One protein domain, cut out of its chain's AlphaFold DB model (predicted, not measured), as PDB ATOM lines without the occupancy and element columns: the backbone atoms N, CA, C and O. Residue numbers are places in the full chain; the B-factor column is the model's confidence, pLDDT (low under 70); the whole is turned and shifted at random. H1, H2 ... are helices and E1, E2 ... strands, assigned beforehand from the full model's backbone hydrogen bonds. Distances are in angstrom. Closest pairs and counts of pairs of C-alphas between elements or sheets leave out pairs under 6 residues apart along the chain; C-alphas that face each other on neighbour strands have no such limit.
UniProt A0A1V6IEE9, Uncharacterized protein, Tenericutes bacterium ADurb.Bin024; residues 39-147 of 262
ATOM      1  N   LYS A  39     162.235 197.067 140.498       87.38
ATOM      2  CA  LYS A  39     163.114 196.069 139.908       87.38
ATOM      3  C   LYS A  39     162.440 194.711 140.001       87.38
ATOM      4  O   LYS A  39     162.066 194.277 141.089       87.38
ATOM      5  N   ARG A  40     162.292 194.028 138.868       92.69
ATOM      6  CA  ARG A  40     161.582 192.749 138.823       92.69
ATOM      7  C   ARG A  40     162.493 191.572 139.141       92.69
ATOM      8  O   ARG A  40     163.569 191.451 138.557       92.69
ATOM      9  N   VAL A  41     162.015 190.686 140.007       96.31
ATOM     10  CA  VAL A  41     162.605 189.367 140.276       96.31
ATOM     11  C   VAL A  41     161.631 188.267 139.879       96.31
ATOM     12  O   VAL A  41     160.419 188.478 139.874       96.31
ATOM     13  N   TRP A  42     162.172 187.096 139.554       97.75
ATOM     14  CA  TRP A  42     161.427 185.993 138.955       97.75
ATOM     15  C   TRP A  42     161.736 184.678 139.655       97.75
ATOM     16  O   TRP A  42     162.884 184.428 140.027       97.75
ATOM     17  N   MET A  43     160.734 183.810 139.754       98.12
ATOM     18  CA  MET A  43     160.921 182.422 140.155       98.12
ATOM     19  C   MET A  43     160.178 181.482 139.216       98.12
ATOM     20  O   MET A  43     159.025 181.708 138.845       98.12
ATOM     21  N   LYS A  44     160.852 180.387 138.876       97.56
ATOM     22  CA  LYS A  44     160.233 179.196 138.321       97.56
ATOM     23  C   LYS A  44     160.045 178.191 139.446       97.56
ATOM     24  O   LYS A  44     161.015 177.794 140.087       97.56
ATOM     25  N   ASN A  45     158.811 177.766 139.662       95.69
ATOM     26  CA  ASN A  45     158.544 176.620 140.514       95.69
ATOM     27  C   ASN A  45     158.652 175.341 139.673       95.69
ATOM     28  O   ASN A  45     157.738 175.038 138.912       95.69
ATOM     29  N   SER A  46     159.762 174.605 139.766       96.12
ATOM     30  CA  SER A  46     159.922 173.324 139.056       96.12
ATOM     31  C   SER A  46     159.445 172.119 139.881       96.12
ATOM     32  O   SER A  46     159.471 170.992 139.392       96.12
ATOM     33  N   ILE A  47     158.953 172.352 141.103       95.06
ATOM     34  CA  ILE A  47     158.440 171.336 142.034       95.06
ATOM     35  C   ILE A  47     156.951 171.556 142.352       95.06
ATOM     36  O   ILE A  47     156.502 171.289 143.469       95.06
ATOM     37  N   THR A  48     156.171 172.039 141.377       93.31
ATOM     38  CA  THR A  48     154.752 172.435 141.533       93.31
ATOM     39  C   THR A  48     153.883 171.376 142.205       93.31
ATOM     40  O   THR A  48     153.065 171.715 143.055       93.31
ATOM     41  N   SER A  49     154.114 170.092 141.913       92.94
ATOM     42  CA  SER A  49     153.400 168.957 142.519       92.94
ATOM     43  C   SER A  49     153.524 168.876 144.042       92.94
ATOM     44  O   SER A  49     152.738 168.181 144.677       92.94
ATOM     45  N   THR A  50     154.504 169.569 144.622       93.56
ATOM     46  CA  THR A  50     154.707 169.659 146.068       93.56
ATOM     47  C   THR A  50     154.547 171.091 146.564       93.56
ATOM     48  O   THR A  50     153.852 171.326 147.549       93.56
ATOM     49  N   TRP A  51     155.167 172.076 145.907       95.31
ATOM     50  CA  TRP A  51     155.194 173.450 146.415       95.31
ATOM     51  C   TRP A  51     153.842 174.144 146.278       95.31
ATOM     52  O   TRP A  51     153.426 174.815 147.218       95.31
ATOM     53  N   ASP A  52     153.114 173.894 145.188       92.81
ATOM     54  CA  ASP A  52     151.765 174.436 144.969       92.81
ATOM     55  C   ASP A  52     150.660 173.469 145.446       92.81
ATOM     56  O   ASP A  52     149.469 173.722 145.256       92.81
ATOM     57  N   ALA A  53     151.036 172.346 146.072       92.31
ATOM     58  CA  ALA A  53     150.085 171.365 146.583       92.31
ATOM     59  C   ALA A  53     149.190 171.954 147.685       92.31
ATOM     60  O   ALA A  53     149.538 172.949 148.324       92.31
ATOM     61  N   ASP A  54     148.048 171.307 147.921       92.94
ATOM     62  CA  ASP A  54     147.107 171.617 149.010       92.94
ATOM     63  C   ASP A  54     146.509 173.033 148.960       92.94
ATOM     64  O   ASP A  54     146.037 173.560 149.966       92.94
ATOM     65  N   GLY A  55     146.524 173.664 147.782       92.38
ATOM     66  CA  GLY A  55     146.088 175.051 147.626       92.38
ATOM     67  C   GLY A  55     147.087 176.051 148.207       92.38
ATOM     68  O   GLY A  55     146.678 177.104 148.695       92.38
ATOM     69  N   ALA A  56     148.382 175.727 148.189       95.56
ATOM     70  CA  ALA A  56     149.438 176.662 148.552       95.56
ATOM     71  C   ALA A  56     149.529 177.833 147.565       95.56
ATOM     72  O   ALA A  56     149.180 177.736 146.388       95.56
ATOM     73  N   GLY A  57     150.045 178.947 148.066       95.81
ATOM     74  CA  GLY A  57     150.498 180.079 147.277       95.81
ATOM     75  C   GLY A  57     151.983 180.345 147.494       95.81
ATOM     76  O   GLY A  57     152.633 179.763 148.363       95.81
ATOM     77  N   THR A  58     152.508 181.289 146.718       97.69
ATOM     78  CA  THR A  58     153.859 181.821 146.908       97.69
ATOM     79  C   THR A  58     153.777 183.283 147.349       97.69
ATOM     80  O   THR A  58     153.039 184.088 146.774       97.69
ATOM     81  N   ALA A  59     154.551 183.633 148.368       98.25
ATOM     82  CA  ALA A  59     154.828 185.003 148.770       98.25
ATOM     83  C   ALA A  59     156.312 185.323 148.577       98.25
ATOM     84  O   ALA A  59     157.142 184.433 148.391       98.25
ATOM     85  N   ILE A  60     156.641 186.608 148.625       98.44
ATOM     86  CA  ILE A  60     158.003 187.121 148.660       98.44
ATOM     87  C   ILE A  60     158.194 187.978 149.909       98.44
ATOM     88  O   ILE A  60     157.440 188.921 150.171       98.44
ATOM     89  N   HIS A  61     159.233 187.656 150.671       98.31
ATOM     90  CA  HIS A  61     159.728 188.489 151.757       98.31
ATOM     91  C   HIS A  61     161.005 189.196 151.293       98.31
ATOM     92  O   HIS A  61     161.855 188.552 150.684       98.31
ATOM     93  N   TYR A  62     161.137 190.501 151.537       97.75
ATOM     94  CA  TYR A  62     162.272 191.297 151.060       97.75
ATOM     95  C   TYR A  62     162.747 192.322 152.091       97.75
ATOM     96  O   TYR A  62     161.960 192.794 152.916       97.75
ATOM     97  N   TRP A  63     164.042 192.653 152.042       97.12
ATOM     98  CA  TRP A  63     164.711 193.546 152.991       97.12
ATOM     99  C   TRP A  63     166.011 194.145 152.425       97.12
ATOM    100  O   TRP A  63     166.411 193.894 151.286       97.12
ATOM    101  N   GLY A  64     166.681 194.953 153.252       90.62
ATOM    102  CA  GLY A  64     167.982 195.543 152.933       90.62
ATOM    103  C   GLY A  64     167.914 196.824 152.095       90.62
ATOM    104  O   GLY A  64     168.923 197.200 151.506       90.62
ATOM    105  N   GLY A  65     166.745 197.473 152.060       88.75
ATOM    106  CA  GLY A  65     166.540 198.855 151.613       88.75
ATOM    107  C   GLY A  65     165.864 199.696 152.707       88.75
ATOM    108  O   GLY A  65     165.823 199.298 153.872       88.75
ATOM    109  N   ALA A  66     165.303 200.847 152.339       86.62
ATOM    110  CA  ALA A  66     164.527 201.723 153.218       86.62
ATOM    111  C   ALA A  66     163.162 201.129 153.600       86.62
ATOM    112  O   ALA A  66     162.557 201.545 154.588       86.62
ATOM    113  N   GLN A  67     162.676 200.165 152.816       86.62
ATOM    114  CA  GLN A  67     161.454 199.415 153.081       86.62
ATOM    115  C   GLN A  67     161.752 197.919 153.189       86.62
ATOM    116  O   GLN A  67     162.695 197.394 152.596       86.62
ATOM    117  N   ASN A  68     160.919 197.219 153.945       93.31
ATOM    118  CA  ASN A  68     160.922 195.770 154.068       93.31
ATOM    119  C   ASN A  68     159.487 195.278 154.252       93.31
ATOM    120  O   ASN A  68     158.606 196.030 154.674       93.31
ATOM    121  N   THR A  69     159.243 194.008 153.949       96.06
ATOM    122  CA  THR A  69     157.952 193.393 154.276       96.06
ATOM    123  C   THR A  69     157.968 192.799 155.673       96.06
ATOM    124  O   THR A  69     159.002 192.357 156.165       96.06
ATOM    125  N   THR A  70     156.804 192.734 156.311       96.94
ATOM    126  CA  THR A  70     156.607 191.874 157.483       96.94
ATOM    127  C   THR A  70     156.530 190.420 157.027       96.94
ATOM    128  O   THR A  70     155.936 190.133 155.990       96.94
ATOM    129  N   TRP A  71     157.118 189.499 157.792       95.56
ATOM    130  CA  TRP A  71     156.995 188.056 157.556       95.56
ATOM    131  C   TRP A  71     155.515 187.612 157.515       95.56
ATOM    132  O   TRP A  71     154.746 188.089 158.354       95.56
ATOM    133  N   PRO A  72     155.086 186.708 156.603       96.75
ATOM    134  CA  PRO A  72     155.854 185.970 155.581       96.75
ATOM    135  C   PRO A  72     156.024 186.700 154.238       96.75
ATOM    136  O   PRO A  72     156.440 186.100 153.247       96.75
ATOM    137  N   GLY A  73     155.710 187.991 154.186       96.94
ATOM    138  CA  GLY A  73     155.838 188.811 152.992       96.94
ATOM    139  C   GLY A  73     154.511 189.058 152.282       96.94
ATOM    140  O   GLY A  73     153.446 189.091 152.895       96.94
ATOM    141  N   VAL A  74     154.589 189.281 150.972       97.00
ATOM    142  CA  VAL A  74     153.455 189.658 150.111       97.00
ATOM    143  C   VAL A  74     153.324 188.696 148.935       97.00
ATOM    144  O   VAL A  74     154.319 188.121 148.501       97.00
ATOM    145  N   ARG A  75     152.114 188.500 148.400       96.75
ATOM    146  CA  ARG A  75     151.892 187.565 147.281       96.75
ATOM    147  C   ARG A  75     152.672 187.979 146.035       96.75
ATOM    148  O   ARG A  75     152.685 189.151 145.656       96.75
ATOM    149  N   VAL A  76     153.274 186.991 145.378       96.81
ATOM    150  CA  VAL A  76     153.852 187.168 144.039       96.81
ATOM    151  C   VAL A  76     152.751 187.174 142.980       96.81
ATOM    152  O   VAL A  76     151.649 186.670 143.201       96.81
ATOM    153  N   LYS A  77     153.050 187.750 141.819       95.12
ATOM    154  CA  LYS A  77     152.170 187.755 140.648       95.12
ATOM    155  C   LYS A  77     152.574 186.634 139.695       95.12
ATOM    156  O   LYS A  77     153.729 186.221 139.692       95.12
ATOM    157  N   TRP A  78     151.645 186.164 138.870       93.44
ATOM    158  CA  TRP A  78     151.941 185.252 137.764       93.44
ATOM    159  C   TRP A  78     152.077 186.036 136.460       93.44
ATOM    160  O   TRP A  78     151.230 186.877 136.157       93.44
ATOM    161  N   ASP A  79     153.121 185.754 135.684       91.62
ATOM    162  CA  ASP A  79     153.267 186.251 134.320       91.62
ATOM    163  C   ASP A  79     153.003 185.124 133.320       91.62
ATOM    164  O   ASP A  79     153.787 184.182 133.185       91.62
ATOM    165  N   THR A  80     151.892 185.230 132.595       89.06
ATOM    166  CA  THR A  80     151.472 184.209 131.629       89.06
ATOM    167  C   THR A  80     152.418 184.105 130.432       89.06
ATOM    168  O   THR A  80     152.640 183.004 129.938       89.06
ATOM    169  N   ALA A  81     152.996 185.221 129.972       85.44
ATOM    170  CA  ALA A  81     153.868 185.238 128.795       85.44
ATOM    171  C   ALA A  81     155.184 184.481 129.039       85.44
ATOM    172  O   ALA A  81     155.704 183.826 128.140       85.44
ATOM    173  N   ASN A  82     155.698 184.542 130.267       88.94
ATOM    174  CA  ASN A  82     156.936 183.894 130.681       88.94
ATOM    175  C   ASN A  82     156.707 182.566 131.413       88.94
ATOM    176  O   ASN A  82     157.642 181.783 131.548       88.94
ATOM    177  N   SER A  83     155.478 182.293 131.865       93.06
ATOM    178  CA  SER A  83     155.145 181.147 132.721       93.06
ATOM    179  C   SER A  83     155.990 181.098 134.002       93.06
ATOM    180  O   SER A  83     156.513 180.051 134.387       93.06
ATOM    181  N   LEU A  84     156.148 182.258 134.645       95.38
ATOM    182  CA  LEU A  84     156.927 182.447 135.869       95.38
ATOM    183  C   LEU A  84     156.126 183.262 136.879       95.38
ATOM    184  O   LEU A  84     155.322 184.118 136.500       95.38
ATOM    185  N   VAL A  85     156.398 183.060 138.170       96.50
ATOM    186  CA  VAL A  85     155.977 184.044 139.171       96.50
ATOM    187  C   VAL A  85     156.994 185.177 139.251       96.50
ATOM    188  O   VAL A  85     158.190 184.974 139.029       96.50
ATOM    189  N   TYR A  86     156.527 186.373 139.590       96.50
ATOM    190  CA  TYR A  86     157.366 187.555 139.703       96.50
ATOM    191  C   TYR A  86     156.900 188.510 140.794       96.50
ATOM    192  O   TYR A  86     155.755 188.475 141.254       96.50
ATOM    193  N   PHE A  87     157.798 189.412 141.172       96.31
ATOM    194  CA  PHE A  87     157.458 190.571 141.980       96.31
ATOM    195  C   PHE A  87     158.326 191.773 141.604       96.31
ATOM    196  O   PHE A  87     159.492 191.616 141.245       96.31
ATOM    197  N   ASP A  88     157.744 192.967 141.701       93.38
ATOM    198  CA  ASP A  88     158.420 194.244 141.481       93.38
ATOM    199  C   ASP A  88     158.891 194.801 142.826       93.38
ATOM    200  O   ASP A  88     158.113 195.372 143.588       93.38
ATOM    201  N   LEU A  89     160.168 194.594 143.137       91.06
ATOM    202  CA  LEU A  89     160.793 195.099 144.354       91.06
ATOM    203  C   LEU A  89     161.012 196.617 144.260       91.06
ATOM    204  O   LEU A  89     161.339 197.106 143.174       91.06
ATOM    205  N   PRO A  90     160.923 197.365 145.374       89.44
ATOM    206  CA  PRO A  90     161.463 198.722 145.436       89.44
ATOM    207  C   PRO A  90     162.935 198.773 144.989       89.44
ATOM    208  O   PRO A  90     163.696 197.823 145.198       89.44
ATOM    209  N   ALA A  91     163.350 199.869 144.345       86.50
ATOM    210  CA  ALA A  91     164.664 199.969 143.702       86.50
ATOM    211  C   ALA A  91     165.870 199.769 144.637       86.50
ATOM    212  O   ALA A  91     166.949 199.402 144.165       86.50
ATOM    213  N   ASP A  92     165.726 200.029 145.927       86.38
ATOM    214  CA  ASP A  92     166.788 199.963 146.930       86.38
ATOM    215  C   ASP A  92     166.864 198.617 147.666       86.38
ATOM    216  O   ASP A  92     167.787 198.408 148.452       86.38
ATOM    217  N   ILE A  93     165.946 197.686 147.394       91.94
ATOM    218  CA  ILE A  93     165.995 196.338 147.961       91.94
ATOM    219  C   ILE A  93     167.216 195.577 147.447       91.94
ATOM    220  O   ILE A  93     167.515 195.553 146.251       91.94
ATOM    221  N   THR A  94     167.884 194.891 148.371       94.19
ATOM    222  CA  THR A  94     169.089 194.099 148.102       94.19
ATOM    223  C   THR A  94     168.862 192.603 148.278       94.19
ATOM    224  O   THR A  94     169.483 191.817 147.560       94.19
ATOM    225  N   HIS A  95     167.943 192.205 149.162       97.62
ATOM    226  CA  HIS A  95     167.697 190.809 149.508       97.62
ATOM    227  C   HIS A  95     166.217 190.437 149.457       97.62
ATOM    228  O   HIS A  95     165.338 191.255 149.743       97.62
ATOM    229  N   PHE A  96     165.947 189.181 149.115       98.50
ATOM    230  CA  PHE A  96     164.602 188.624 149.086       98.50
ATOM    231  C   PHE A  96     164.614 187.101 149.250       98.50
ATOM    232  O   PHE A  96     165.641 186.451 149.099       98.50
ATOM    233  N   MET A  97     163.460 186.511 149.541       98.31
ATOM    234  CA  MET A  97     163.241 185.065 149.485       98.31
ATOM    235  C   MET A  97     161.800 184.767 149.083       98.31
ATOM    236  O   MET A  97     160.897 185.558 149.374       98.31
ATOM    237  N   PHE A  98     161.577 183.615 148.456       98.31
ATOM    238  CA  PHE A  98     160.229 183.117 148.193       98.31
ATOM    239  C   PHE A  98     159.783 182.193 149.323       98.31
ATOM    240  O   PHE A  98     160.557 181.377 149.823       98.31
ATOM    241  N   VAL A  99     158.527 182.336 149.731       98.06
ATOM    242  CA  VAL A  99     157.939 181.643 150.879       98.06
ATOM    243  C   VAL A  99     156.685 180.916 150.417       98.06
ATOM    244  O   VAL A  99     155.843 181.499 149.731       98.06
ATOM    245  N   ARG A 100     156.554 179.642 150.788       97.19
ATOM    246  CA  ARG A 100     155.321 178.880 150.605       97.19
ATOM    247  C   ARG A 100     154.323 179.328 151.664       97.19
ATOM    248  O   ARG A 100     154.619 179.287 152.858       97.19
ATOM    249  N   VAL A 101     153.145 179.748 151.227       97.62
ATOM    250  CA  VAL A 101     152.112 180.338 152.086       97.62
ATOM    251  C   VAL A 101     150.732 179.763 151.778       97.62
ATOM    252  O   VAL A 101     150.566 179.022 150.811       97.62
ATOM    253  N   SER A 102     149.719 180.142 152.555       96.75
ATOM    254  CA  SER A 102     148.315 179.890 152.210       96.75
ATOM    255  C   SER A 102     147.937 180.466 150.835       96.75
ATOM    256  O   SER A 102     148.302 181.591 150.480       96.75
ATOM    257  N   GLY A 103     147.150 179.723 150.051       93.38
ATOM    258  CA  GLY A 103     146.645 180.189 148.751       93.38
ATOM    259  C   GLY A 103     145.596 181.301 148.835       93.38
ATOM    260  O   GLY A 103     145.440 182.058 147.882       93.38
ATOM    261  N   SER A 104     144.924 181.450 149.978       92.62
ATOM    262  CA  SER A 104     143.937 182.504 150.243       92.62
ATOM    263  C   SER A 104     144.357 183.392 151.407       92.62
ATOM    264  O   SER A 104     145.208 183.010 152.212       92.62
ATOM    265  N   ASP A 105     143.767 184.582 151.488       91.25
ATOM    266  CA  ASP A 105     144.024 185.496 152.596       91.25
ATOM    267  C   ASP A 105     143.308 185.038 153.882       91.25
ATOM    268  O   ASP A 105     142.232 184.436 153.801       91.25
ATOM    269  N   PRO A 106     143.885 185.309 155.068       92.94
ATOM    270  CA  PRO A 106     145.172 185.982 155.294       92.94
ATOM    271  C   PRO A 106     146.379 185.143 154.839       92.94
ATOM    272  O   PRO A 106     146.310 183.917 154.809       92.94
ATOM    273  N   ILE A 107     147.490 185.801 154.481       95.81
ATOM    274  CA  ILE A 107     148.741 185.118 154.113       95.81
ATOM    275  C   ILE A 107     149.343 184.478 155.370       95.81
ATOM    276  O   ILE A 107     149.780 185.179 156.282       95.81
ATOM    277  N   LEU A 108     149.382 183.148 155.401       96.69
ATOM    278  CA  LEU A 108     149.946 182.356 156.491       96.69
ATOM    279  C   LEU A 108     151.206 181.641 156.014       96.69
ATOM    280  O   LEU A 108     151.198 181.045 154.942       96.69
ATOM    281  N   ASP A 109     152.262 181.676 156.823       95.94
ATOM    282  CA  ASP A 109     153.484 180.906 156.588       95.94
ATOM    283  C   ASP A 109     153.193 179.406 156.693       95.94
ATOM    284  O   ASP A 109     152.657 178.946 157.703       95.94
ATOM    285  N   TRP A 110     153.535 178.643 155.654       95.19
ATOM    286  CA  TRP A 110     153.383 177.187 155.640       95.19
ATOM    287  C   TRP A 110     154.697 176.448 155.910       95.19
ATOM    288  O   TRP A 110     154.737 175.230 155.797       95.19
ATOM    289  N   GLY A 111     155.763 177.156 156.300       93.94
ATOM    290  CA  GLY A 111     156.984 176.585 156.871       93.94
ATOM    291  C   GLY A 111     158.105 176.288 155.874       93.94
ATOM    292  O   GLY A 111     159.196 175.903 156.296       93.94
ATOM    293  N   ALA A 112     157.879 176.505 154.575       96.62
ATOM    294  CA  ALA A 112     158.877 176.307 153.524       96.62
ATOM    295  C   ALA A 112     159.266 177.628 152.856       96.62
ATOM    296  O   ALA A 112     158.424 178.475 152.562       96.62
ATOM    297  N   LYS A 113     160.562 177.799 152.596       97.12
ATOM    298  CA  LYS A 113     161.137 179.027 152.033       97.12
ATOM    299  C   LYS A 113     162.424 178.739 151.276       97.12
ATOM    300  O   LYS A 113     163.106 177.759 151.569       97.12
ATOM    301  N   THR A 114     162.777 179.611 150.342       97.62
ATOM    302  CA  THR A 114     164.080 179.565 149.671       97.62
ATOM    303  C   THR A 114     165.198 180.032 150.597       97.62
ATOM    304  O   THR A 114     164.972 180.599 151.676       97.62
ATOM    305  N   GLU A 115     166.434 179.819 150.155       96.19
ATOM    306  CA  GLU A 115     167.579 180.558 150.679       96.19
ATOM    307  C   GLU A 115     167.402 182.075 150.505       96.19
ATOM    308  O   GLU A 115     166.484 182.542 149.821       96.19
ATOM    309  N   ASP A 116     168.260 182.831 151.178       96.81
ATOM    310  CA  ASP A 116     168.277 184.284 151.088       96.81
ATOM    311  C   ASP A 116     168.925 184.665 149.752       96.81
ATOM    312  O   ASP A 116     170.113 184.438 149.532       96.81
ATOM    313  N   LEU A 117     168.127 185.218 148.846       97.94
ATOM    314  CA  LEU A 117     168.535 185.578 147.496       97.94
ATOM    315  C   LEU A 117     168.969 187.039 147.451       97.94
ATOM    316  O   LEU A 117     168.397 187.897 148.130       97.94
ATOM    317  N   THR A 118     169.958 187.345 146.612       96.19
ATOM    318  CA  THR A 118     170.399 188.723 146.375       96.19
ATOM    319  C   THR A 118     169.888 189.242 145.038       96.19
ATOM    320  O   THR A 118     169.866 188.533 144.027       96.19
ATOM    321  N   TYR A 119     169.483 190.514 144.998       90.38
ATOM    322  CA  TYR A 119     169.006 191.125 143.758       90.38
ATOM    323  C   TYR A 119     170.088 191.134 142.671       90.38
ATOM    324  O   TYR A 119     169.802 190.816 141.516       90.38
ATOM    325  N   SER A 120     171.337 191.438 143.030       89.44
ATOM    326  CA  SER A 120     172.461 191.492 142.086       89.44
ATOM    327  C   SER A 120     172.660 190.193 141.306       89.44
ATOM    328  O   SER A 120     173.017 190.231 140.131       89.44
ATOM    329  N   GLU A 121     172.398 189.043 141.924       88.62
ATOM    330  CA  GLU A 121     172.539 187.741 141.269       88.62
ATOM    331  C   GLU A 121     171.364 187.409 140.347       88.62
ATOM    332  O   GLU A 121     171.542 186.619 139.413       88.62
ATOM    333  N   SER A 122     170.207 188.037 140.580       89.94
ATOM    334  CA  SER A 122     168.953 187.815 139.851       89.94
ATOM    335  C   SER A 122     168.850 188.565 138.519       89.94
ATOM    336  O   SER A 122     167.988 188.252 137.702       89.94
ATOM    337  N   VAL A 123     169.715 189.552 138.262       87.38
ATOM    338  CA  VAL A 123     169.645 190.363 137.036       87.38
ATOM    339  C   VAL A 123     169.827 189.474 135.797       87.38
ATOM    340  O   VAL A 123     170.850 188.809 135.641       87.38
ATOM    341  N   GLY A 124     168.820 189.455 134.914       84.44
ATOM    342  CA  GLY A 124     168.791 188.593 133.721       84.44
ATOM    343  C   GLY A 124     168.590 187.101 134.022       84.44
ATOM    344  O   GLY A 124     168.907 186.250 133.185       84.44
ATOM    345  N   LYS A 125     168.118 186.758 135.228       93.56
ATOM    346  CA  LYS A 125     167.947 185.379 135.697       93.56
ATOM    347  C   LYS A 125     166.615 185.188 136.425       93.56
ATOM    348  O   LYS A 125     166.109 186.106 137.064       93.56
ATOM    349  N   TYR A 126     166.055 183.985 136.359       97.25
ATOM    350  CA  TYR A 126     165.007 183.554 137.286       97.25
ATOM    351  C   TYR A 126     165.607 182.591 138.301       97.25
ATOM    352  O   TYR A 126     166.556 181.871 137.988       97.25
ATOM    353  N   PHE A 127     165.067 182.570 139.515       98.25
ATOM    354  CA  PHE A 127     165.397 181.529 140.476       98.25
ATOM    355  C   PHE A 127     164.597 180.265 140.146       98.25
ATOM    356  O   PHE A 127     163.370 180.297 140.121       98.25
ATOM    357  N   ASP A 128     165.272 179.166 139.835       98.19
ATOM    358  CA  ASP A 128     164.650 177.870 139.570       98.19
ATOM    359  C   ASP A 128     164.603 177.055 140.858       98.19
ATOM    360  O   ASP A 128     165.644 176.612 141.347       98.19
ATOM    361  N   LEU A 129     163.407 176.877 141.413       97.31
ATOM    362  CA  LEU A 129     163.168 176.080 142.608       97.31
ATOM    363  C   LEU A 129     163.067 174.601 142.219       97.31
ATOM    364  O   LEU A 129     162.090 174.205 141.579       97.31
ATOM    365  N   THR A 130     164.068 173.792 142.574       94.75
ATOM    366  CA  THR A 130     164.257 172.462 141.960       94.75
ATOM    367  C   THR A 130     164.310 171.284 142.919       94.75
ATOM    368  O   THR A 130     164.009 170.172 142.487       94.75
ATOM    369  N   GLY A 131     164.721 171.459 144.176       87.75
ATOM    370  CA  GLY A 131     164.843 170.311 145.083       87.75
ATOM    371  C   GLY A 131     163.648 170.128 146.011       87.75
ATOM    372  O   GLY A 131     162.715 170.927 145.990       87.75
ATOM    373  N   PRO A 132     163.649 169.048 146.811       93.19
ATOM    374  CA  PRO A 132     162.518 168.720 147.668       93.19
ATOM    375  C   PRO A 132     162.229 169.863 148.638       93.19
ATOM    376  O   PRO A 132     163.148 170.560 149.077       93.19
ATOM    377  N   ILE A 133     160.952 170.032 148.991       94.12
ATOM    378  CA  ILE A 133     160.571 171.024 149.992       94.12
ATOM    379  C   ILE A 133     161.317 170.745 151.291       94.12
ATOM    380  O   ILE A 133     161.284 169.628 151.811       94.12
ATOM    381  N   ALA A 134     161.962 171.785 151.806       93.81
ATOM    382  CA  ALA A 134     162.615 171.759 153.096       93.81
ATOM    383  C   ALA A 134     161.714 172.418 154.152       93.81
ATOM    384  O   ALA A 134     161.130 173.477 153.910       93.81
ATOM    385  N   TRP A 135     161.622 171.780 155.318       92.88
ATOM    386  CA  TRP A 135     160.810 172.210 156.460       92.88
ATOM    387  C   TRP A 135     161.698 172.580 157.656       92.88
ATOM    388  O   TRP A 135     162.924 172.502 157.577       92.88
ATOM    389  N   ASP A 136     161.088 172.996 158.768       87.88
ATOM    390  CA  ASP A 136     161.761 173.194 160.063       87.88
ATOM    391  C   ASP A 136     162.958 174.158 160.022       87.88
ATOM    392  O   ASP A 136     163.974 173.989 160.694       87.88
ATOM    393  N   GLY A 137     162.840 175.205 159.204       83.31
ATOM    394  CA  GLY A 137     163.866 176.240 159.067       83.31
ATOM    395  C   GLY A 137     164.952 175.931 158.036       83.31
ATOM    396  O   GLY A 137     165.693 176.850 157.678       83.31
ATOM    397  N   ALA A 138     165.001 174.711 157.494       92.56
ATOM    398  CA  ALA A 138     165.818 174.411 156.327       92.56
ATOM    399  C   ALA A 138     165.317 175.179 155.087       92.56
ATOM    400  O   ALA A 138     164.191 175.684 155.043       92.56
ATOM    401  N   LYS A 139     166.191 175.318 154.085       96.12
ATOM    402  CA  LYS A 139     165.919 176.094 152.871       96.12
ATOM    403  C   LYS A 139     165.648 175.163 151.697       96.12
ATOM    404  O   LYS A 139     166.445 174.265 151.430       96.12
ATOM    405  N   THR A 140     164.538 175.385 150.997       97.00
ATOM    406  CA  THR A 140     164.223 174.651 149.771       97.00
ATOM    407  C   THR A 140     165.229 175.068 148.697       97.00
ATOM    408  O   THR A 140     165.343 176.265 148.408       97.00
ATOM    409  N   PRO A 141     165.986 174.119 148.126       96.12
ATOM    410  CA  PRO A 141     167.094 174.436 147.240       96.12
ATOM    411  C   PRO A 141     166.603 174.856 145.851       96.12
ATOM    412  O   PRO A 141     165.581 174.388 145.338       96.12
ATOM    413  N   GLY A 142     167.397 175.705 145.212       97.06
ATOM    414  CA  GLY A 142     167.198 176.147 143.843       97.06
ATOM    415  C   GLY A 142     168.474 176.762 143.283       97.06
ATOM    416  O   GLY A 142     169.544 176.650 143.874       97.06
ATOM    417  N   SER A 143     168.388 177.362 142.101       97.44
ATOM    418  CA  SER A 143     169.525 178.072 141.507       97.44
ATOM    419  C   SER A 143     169.065 179.107 140.497       97.44
ATOM    420  O   SER A 143     168.058 178.912 139.819       97.44
ATOM    421  N   PHE A 144     169.831 180.179 140.323       97.75
ATOM    422  CA  PHE A 144     169.556 181.124 139.250       97.75
ATOM    423  C   PHE A 144     169.859 180.533 137.867       97.75
ATOM    424  O   PHE A 144     170.931 179.970 137.631       97.75
ATOM    425  N   LYS A 145     168.931 180.722 136.927       96.69
ATOM    426  CA  LYS A 145     169.067 180.353 135.516       96.69
ATOM    427  C   LYS A 145     168.944 181.594 134.645       96.69
ATOM    428  O   LYS A 145     168.005 182.369 134.805       96.69
ATOM    429  N   THR A 146     169.883 181.767 133.719       92.94
ATOM    430  CA  THR A 146     169.815 182.828 132.709       92.94
ATOM    431  C   THR A 146     168.546 182.688 131.887       92.94
ATOM    432  O   THR A 146     168.211 181.591 131.438       92.94
ATOM    433  N   PHE A 147     167.862 183.806 131.672       89.81
ATOM    434  CA  PHE A 147     166.714 183.859 130.784       89.81
ATOM    435  C   PHE A 147     166.540 185.253 130.196       89.81
ATOM    436  O   PHE A 147     166.945 186.258 130.781       89.81
TER     437      PHE A 147
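Overview. This is residues 39 to 147 of the 262 residues of an uncharacterized protein of Tenericutes bacterium ADurb.Bin024 (UniProt A0A1V6IEE9). Two strongly twisted sheets are stacked as a sandwich, the five-stranded E3 E4 E1 E7 E8 partly face to face with the smaller E2 E5 E6, and their strands cross at 43 degrees. The very short helices H1 and H2 sit near opposite ends of this stack, H1 by the smaller sheet and H2 by the larger. The 109 printed residues hold two named helices and eight named strands, in the order E1 H1 E2 E3 E4 E5 E6 H2 E7 E8, and the class is mostly strand. The larger sheet, order E3, E4, E1, E7, E8, is mixed; the smaller, order E2, E5, E6, is antiparallel. The whole is compact, with a radius of gyration of the C-alphas of 12.7 A and spans of 34 by 29 by 27 A.

Arrangement. E1, residues 39 to 45, has staggered pairing: its residues 39 to 43 pair with E4, residues 84 to 90, and its residues 43 to 45 with E7, residues 125 to 129. E1 and E4 are antiparallel, with N 41 and O 87 3.0 A apart. E1 and E7 are parallel, with N 44 and O 127 2.8 A apart. H1, residues 48 to 51, only grazes the sheet of E2, residues 56 to 63, E5, residues 95 to 102, and E6, residues 109 to 113. E2 and E5 are antiparallel, with N 59 and O 99 2.8 A apart. E3, residues 77 to 79, forms a hairpin with E4, with N 77 and O 86 2.9 A apart. E5 and E6 form a hairpin, with N 100 and O 112 2.8 A apart. H2, residues 119 to 122, only grazes the larger sheet; the closest C-alphas of E1 and H2, those of Val 41 and Ser 122, are 6.5 A apart. E7 and E8, residues 142 to 146, form a hairpin, with N 128 and O 143 2.8 A apart. Both helices are too short for an O i to N i+4 pair; of one O i to N i+3 pair in each, 0 is within range in H1 and 1 in H2.

Along the chain. E1 begins at C-alpha 39 (163.114, 196.069, 139.908) and is 20.0 A long. E2 is 23.2 A, E4 19.4 A and E5, beginning at C-alpha 95 (167.697, 190.809, 149.508), 22.4 A. E8 ends at C-alpha 146 (169.815, 182.828, 132.709).

Size, cuts and confidence. The C-alphas of Ser 49 and Ala 66, the two farthest apart, are 36.2 A apart. The links E2 to E3 and E7 to E8 are long. The printed part has no cut, and no printed residue is under 70 in pLDDT.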